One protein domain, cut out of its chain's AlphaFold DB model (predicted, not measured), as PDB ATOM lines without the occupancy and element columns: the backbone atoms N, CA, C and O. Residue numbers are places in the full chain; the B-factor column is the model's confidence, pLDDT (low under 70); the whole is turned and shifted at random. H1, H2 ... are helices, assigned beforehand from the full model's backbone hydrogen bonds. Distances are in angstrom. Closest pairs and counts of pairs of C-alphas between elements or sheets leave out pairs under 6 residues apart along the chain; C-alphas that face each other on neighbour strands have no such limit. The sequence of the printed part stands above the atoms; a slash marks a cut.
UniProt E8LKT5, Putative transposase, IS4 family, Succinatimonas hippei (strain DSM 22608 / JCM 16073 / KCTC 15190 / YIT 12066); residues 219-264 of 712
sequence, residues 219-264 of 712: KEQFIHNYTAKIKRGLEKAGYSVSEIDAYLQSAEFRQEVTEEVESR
ATOM      1  N   LYS A 219     201.839 205.717 167.222       92.31
ATOM      2  CA  LYS A 219     200.810 205.626 166.183       92.31
ATOM      3  C   LYS A 219     201.183 206.489 164.979       92.31
ATOM      4  O   LYS A 219     201.137 206.009 163.850       92.31
ATOM      5  N   GLU A 220     201.574 207.740 165.205       92.81
ATOM      6  CA  GLU A 220     202.029 208.661 164.158       92.81
ATOM      7  C   GLU A 220     203.249 208.096 163.413       92.81
ATOM      8  O   GLU A 220     203.282 208.080 162.180       92.81
ATOM      9  N   GLN A 221     204.230 207.570 164.154       92.44
ATOM     10  CA  GLN A 221     205.433 206.967 163.585       92.44
ATOM     11  C   GLN A 221     205.107 205.713 162.767       92.44
ATOM     12  O   GLN A 221     205.685 205.512 161.695       92.44
ATOM     13  N   PHE A 222     204.192 204.874 163.257       93.56
ATOM     14  CA  PHE A 222     203.733 203.694 162.536       93.56
ATOM     15  C   PHE A 222     203.079 204.076 161.209       93.56
ATOM     16  O   PHE A 222     203.500 203.564 160.174       93.56
ATOM     17  N   ILE A 223     202.126 205.013 161.225       93.75
ATOM     18  CA  ILE A 223     201.441 205.485 160.013       93.75
ATOM     19  C   ILE A 223     202.466 206.018 159.007       93.75
ATOM     20  O   ILE A 223     202.439 205.633 157.843       93.75
ATOM     21  N   HIS A 224     203.424 206.837 159.452       92.75
ATOM     22  CA  HIS A 224     204.473 207.362 158.578       92.75
ATOM     23  C   HIS A 224     205.305 206.247 157.920       92.75
ATOM     24  O   HIS A 224     205.512 206.249 156.703       92.75
ATOM     25  N   ASN A 225     205.754 205.267 158.709       93.19
ATOM     26  CA  ASN A 225     206.560 204.150 158.220       93.19
ATOM     27  C   ASN A 225     205.766 203.222 157.290       93.19
ATOM     28  O   ASN A 225     206.304 202.767 156.280       93.19
ATOM     29  N   TYR A 226     204.503 202.948 157.623       93.81
ATOM     30  CA  TYR A 226     203.603 202.119 156.827       93.81
ATOM     31  C   TYR A 226     203.347 202.762 155.461       93.81
ATOM     32  O   TYR A 226     203.627 202.145 154.434       93.81
ATOM     33  N   THR A 227     202.967 204.042 155.437       93.81
ATOM     34  CA  THR A 227     202.786 204.817 154.202       93.81
ATOM     35  C   THR A 227     204.055 204.834 153.351       93.81
ATOM     36  O   THR A 227     203.997 204.581 152.149       93.81
ATOM     37  N   ALA A 228     205.227 205.054 153.956       94.19
ATOM     38  CA  ALA A 228     206.498 205.036 153.230       94.19
ATOM     39  C   ALA A 228     206.845 203.646 152.663       94.19
ATOM     40  O   ALA A 228     207.439 203.555 151.587       94.19
ATOM     41  N   LYS A 229     206.497 202.564 153.372       95.62
ATOM     42  CA  LYS A 229     206.691 201.182 152.910       95.62
ATOM     43  C   LYS A 229     205.800 200.875 151.707       95.62
ATOM     44  O   LYS A 229     206.307 200.344 150.723       95.62
ATOM     45  N   ILE A 230     204.515 201.223 151.780       94.88
ATOM     46  CA  ILE A 230     203.554 201.021 150.689       94.88
ATOM     47  C   ILE A 230     203.957 201.842 149.464       94.88
ATOM     48  O   ILE A 230     204.087 201.278 148.381       94.88
ATOM     49  N   LYS A 231     204.296 203.126 149.650       94.75
ATOM     50  CA  LYS A 231     204.823 203.990 148.586       94.75
ATOM     51  C   LYS A 231     206.015 203.354 147.864       94.75
ATOM     52  O   LYS A 231     205.966 203.190 146.652       94.75
ATOM     53  N   ARG A 232     207.039 202.905 148.602       94.88
ATOM     54  CA  ARG A 232     208.205 202.216 148.012       94.88
ATOM     55  C   ARG A 232     207.836 200.910 147.303       94.88
ATOM     56  O   ARG A 232     208.513 200.522 146.356       94.88
ATOM     57  N   GLY A 233     206.819 200.198 147.787       95.62
ATOM     58  CA  GLY A 233     206.299 198.991 147.145       95.62
ATOM     59  C   GLY A 233     205.666 199.292 145.786       95.62
ATOM     60  O   GLY A 233     205.988 198.622 144.809       95.62
ATOM     61  N   LEU A 234     204.841 200.339 145.713       95.00
ATOM     62  CA  LEU A 234     204.202 200.795 144.477       95.00
ATOM     63  C   LEU A 234     205.220 201.378 143.485       95.00
ATOM     64  O   LEU A 234     205.171 201.048 142.303       95.00
ATOM     65  N   GLU A 235     206.200 202.150 143.962       94.38
ATOM     66  CA  GLU A 235     207.320 202.633 143.138       94.38
ATOM     67  C   GLU A 235     208.076 201.460 142.490       94.38
ATOM     68  O   GLU A 235     208.374 201.488 141.298       94.38
ATOM     69  N   LYS A 236     208.336 200.385 143.248       95.88
ATOM     70  CA  LYS A 236     208.974 199.165 142.721       95.88
ATOM     71  C   LYS A 236     208.097 198.382 141.746       95.88
ATOM     72  O   LYS A 236     208.639 197.678 140.901       95.88
ATOM     73  N   ALA A 237     206.777 198.480 141.871       95.19
ATOM     74  CA  ALA A 237     205.823 197.854 140.961       95.19
ATOM     75  C   ALA A 237     205.596 198.669 139.670       95.19
ATOM     76  O   ALA A 237     204.891 198.203 138.781       95.19
ATOM     77  N   GLY A 238     206.217 199.850 139.543       95.38
ATOM     78  CA  GLY A 238     206.195 200.662 138.323       95.38
ATOM     79  C   GLY A 238     205.043 201.665 138.226       95.38
ATOM     80  O   GLY A 238     204.840 202.225 137.152       95.38
ATOM     81  N   TYR A 239     204.307 201.915 139.313       95.25
ATOM     82  CA  TYR A 239     203.260 202.943 139.335       95.25
ATOM     83  C   TYR A 239     203.853 204.356 139.229       95.25
ATOM     84  O   TYR A 239     204.913 204.650 139.791       95.25
ATOM     85  N   SER A 240     203.150 205.252 138.535       94.81
ATOM     86  CA  SER A 240     203.530 206.663 138.430       94.81
ATOM     87  C   SER A 240     203.312 207.416 139.746       94.81
ATOM     88  O   SER A 240     202.488 207.044 140.582       94.81
ATOM     89  N   VAL A 241     204.011 208.543 139.919       92.62
ATOM     90  CA  VAL A 241     203.873 209.395 141.115       92.62
ATOM     91  C   VAL A 241     202.425 209.860 141.317       92.62
ATOM     92  O   VAL A 241     201.936 209.846 142.444       92.62
ATOM     93  N   SER A 242     201.712 210.207 140.239       93.38
ATOM     94  CA  SER A 242     200.308 210.633 140.309       93.38
ATOM     95  C   SER A 242     199.365 209.519 140.757       93.38
ATOM     96  O   SER A 242     198.445 209.781 141.526       93.38
ATOM     97  N   GLU A 243     199.589 208.282 140.304       92.62
ATOM     98  CA  GLU A 243     198.776 207.129 140.718       92.62
ATOM     99  C   GLU A 243     199.002 206.800 142.194       92.62
ATOM    100  O   GLU A 243     198.050 206.545 142.931       92.62
ATOM    101  N   ILE A 244     200.258 206.870 142.644       93.19
ATOM    102  CA  ILE A 244     200.623 206.643 144.043       93.19
ATOM    103  C   ILE A 244     199.980 207.698 144.945       93.19
ATOM    104  O   ILE A 244     199.353 207.342 145.941       93.19
ATOM    105  N   ASP A 245     200.104 208.983 144.611       94.06
ATOM    106  CA  ASP A 245     199.535 210.055 145.432       94.06
ATOM    107  C   ASP A 245     197.998 209.987 145.469       94.06
ATOM    108  O   ASP A 245     197.406 210.197 146.530       94.06
ATOM    109  N   ALA A 246     197.349 209.622 144.355       94.62
ATOM    110  CA  ALA A 246     195.905 209.393 144.312       94.62
ATOM    111  C   ALA A 246     195.484 208.241 145.242       94.62
ATOM    112  O   ALA A 246     194.546 208.394 146.027       94.62
ATOM    113  N   TYR A 247     196.211 207.119 145.219       94.94
ATOM    114  CA  TYR A 247     195.947 205.990 146.112       94.94
ATOM    115  C   TYR A 247     196.197 206.337 147.587       94.94
ATOM    116  O   TYR A 247     195.351 206.050 148.430       94.94
ATOM    117  N   LEU A 248     197.288 207.025 147.931       92.81
ATOM    118  CA  LEU A 248     197.574 207.413 149.321       92.81
ATOM    119  C   LEU A 248     196.550 208.408 149.903       92.81
ATOM    120  O   LEU A 248     196.421 208.519 151.123       92.81
ATOM    121  N   GLN A 249     195.816 209.135 149.056       93.56
ATOM    122  CA  GLN A 249     194.731 210.037 149.467       93.56
ATOM    123  C   GLN A 249     193.344 209.372 149.471       93.56
ATOM    124  O   GLN A 249     192.391 209.972 149.989       93.56
ATOM    125  N   SER A 250     193.243 208.155 148.934       94.19
ATOM    126  CA  SER A 250     192.004 207.397 148.748       94.19
ATOM    127  C   SER A 250     191.333 206.997 150.070       94.19
ATOM    128  O   SER A 250     191.936 207.063 151.148       94.19
ATOM    129  N   ALA A 251     190.053 206.623 150.009       94.62
ATOM    130  CA  ALA A 251     189.329 206.128 151.181       94.62
ATOM    131  C   ALA A 251     189.780 204.704 151.538       94.62
ATOM    132  O   ALA A 251     189.892 204.372 152.716       94.62
ATOM    133  N   GLU A 252     190.111 203.923 150.515       93.25
ATOM    134  CA  GLU A 252     190.621 202.561 150.582       93.25
ATOM    135  C   GLU A 252     191.896 202.512 151.432       93.25
ATOM    136  O   GLU A 252     191.937 201.830 152.454       93.25
ATOM    137  N   PHE A 253     192.893 203.345 151.112       93.12
ATOM    138  CA  PHE A 253     194.137 203.395 151.882       93.12
ATOM    139  C   PHE A 253     193.921 203.863 153.332       93.12
ATOM    140  O   PHE A 253     194.565 203.369 154.259       93.12
ATOM    141  N   ARG A 254     192.987 204.797 153.578       92.56
ATOM    142  CA  ARG A 254     192.651 205.215 154.954       92.56
ATOM    143  C   ARG A 254     192.035 204.078 155.759       92.56
ATOM    144  O   ARG A 254     192.316 203.979 156.954       92.56
ATOM    145  N   GLN A 255     191.199 203.255 155.129       92.44
ATOM    146  CA  GLN A 255     190.614 202.087 155.773       92.44
ATOM    147  C   GLN A 255     191.697 201.052 156.095       92.44
ATOM    148  O   GLN A 255     191.800 200.652 157.250       92.44
ATOM    149  N   GLU A 256     192.574 200.727 155.141       93.25
ATOM    150  CA  GLU A 256     193.705 199.812 155.365       93.25
ATOM    151  C   GLU A 256     194.598 200.266 156.532       93.25
ATOM    152  O   GLU A 256     194.925 199.490 157.430       93.25
ATOM    153  N   VAL A 257     194.963 201.554 156.566       92.75
ATOM    154  CA  VAL A 257     195.755 202.125 157.667       92.75
ATOM    155  C   VAL A 257     195.007 202.024 158.997       92.75
ATOM    156  O   VAL A 257     195.632 201.794 160.032       92.75
ATOM    157  N   THR A 258     193.687 202.212 158.992       92.31
ATOM    158  CA  THR A 258     192.866 202.120 160.206       92.31
ATOM    159  C   THR A 258     192.852 200.694 160.746       92.31
ATOM    160  O   THR A 258     193.130 200.509 161.928       92.31
ATOM    161  N   GLU A 259     192.631 199.697 159.889       92.88
ATOM    162  CA  GLU A 259     192.650 198.275 160.257       92.88
ATOM    163  C   GLU A 259     194.020 197.859 160.825       92.88
ATOM    164  O   GLU A 259     194.110 197.249 161.895       92.88
ATOM    165  N   GLU A 260     195.114 198.282 160.185       92.94
ATOM    166  CA  GLU A 260     196.474 198.039 160.679       92.94
ATOM    167  C   GLU A 260     196.749 198.712 162.031       92.94
ATOM    168  O   GLU A 260     197.382 198.118 162.908       92.94
ATOM    169  N   VAL A 261     196.270 199.942 162.230       91.19
ATOM    170  CA  VAL A 261     196.397 200.667 163.502       91.19
ATOM    171  C   VAL A 261     195.594 199.983 164.609       91.19
ATOM    172  O   VAL A 261     196.096 199.869 165.726       91.19
ATOM    173  N   GLU A 262     194.370 199.536 164.331       89.75
ATOM    174  CA  GLU A 262     193.497 198.881 165.315       89.75
ATOM    175  C   GLU A 262     193.996 197.489 165.717       89.75
ATOM    176  O   GLU A 262     193.806 197.074 166.861       89.75
ATOM    177  N   SER A 263     194.716 196.799 164.828       89.81
ATOM    178  CA  SER A 263     195.339 195.501 165.124       89.81
ATOM    179  C   SER A 263     196.543 195.578 166.081       89.81
ATOM    180  O   SER A 263     197.040 194.550 166.547       89.81
ATOM    181  N   ARG A 264     197.041 196.787 166.388       88.31
ATOM    182  CA  ARG A 264     198.303 197.004 167.109       88.31
ATOM    183  C   ARG A 264     198.102 197.676 168.459       88.31
ATOM    184  O   ARG A 264     197.238 198.522 168.662       88.31
TER     185      ARG A 264
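This is residues 219 to 264 of the 712 residues of the protein "Putative transposase, IS4 family" of Succinatimonas hippei (strain DSM 22608 / JCM 16073 / KCTC 15190 / YIT 12066) (UniProt E8LKT5). One long helix, H1, makes the base of a flattened triangle, and two shorter helices, H2 and H3, fold back over one side of it one after the other, like an arch of two legs. H2 covers the later part of H1 and H3 the earlier part, and H2 and H3 meet in a corner round Ser 250. The printed part has 46 residues with three named helices, H1, H2 and H3 in that order, and no named strand: the class is all helix. The whole is compact, with a radius of gyration of the C-alphas of 10.8 A, and elongated in outline, spanning 30 by 18 by 14 A.

H1, residues 219 to 236, is the longest helix and touches both others, each with a part of its length alone. With residues 227 to 235 alone it touches H2, residues 241 to 249; the closest C-alphas are those of Lys 231 and Ile 244, 6.7 A apart. These two run opposite ways at a shallow tilt of 32 degrees, only just short of steep, and form a helical hairpin. With residues 219 to 226 alone H1 touches H3, residues 251 to 262, and H3 touches H1 with residues 257 to 261 alone. The closest C-alphas of H1 and H3 are those of Ile 223 and Val 257, 7.0 A apart, and the two helices run opposite ways at a steep tilt of 49 degrees. H2 and H3 are close but not clearly touching, with 2 pairs of C-alphas within 8 A; the closest are those of Tyr 247 and Phe 253, 6.6 A apart. They run the same way at a steep tilt of 57 degrees. In H1, H2 and H3 every O i to N i+4 pair is within hydrogen-bond range.

H1 begins at C-alpha 219, at (200.810, 205.626, 166.183), and ends at C-alpha 236, at (208.974, 199.165, 142.721), 25.7 A from first to last C-alpha. H2, from Val 241 to Gln 249, is 12.4 A long. H3, from Ala 251 to Glu 262, is 16.4 A long and ends at C-alpha 262, at (193.497, 198.881, 165.315).

The two C-alphas farthest apart are those of Ser 240 and Arg 264, 30.7 A, while the first and last printed C-alphas, of Lys 219 and Arg 264, are 9.0 A apart. The printed part has no cut. Both links are tight: four residues between H1 and H2, and one between H2 and H3. The mean pLDDT of the printed part is 93.5, and no printed residue is under 70.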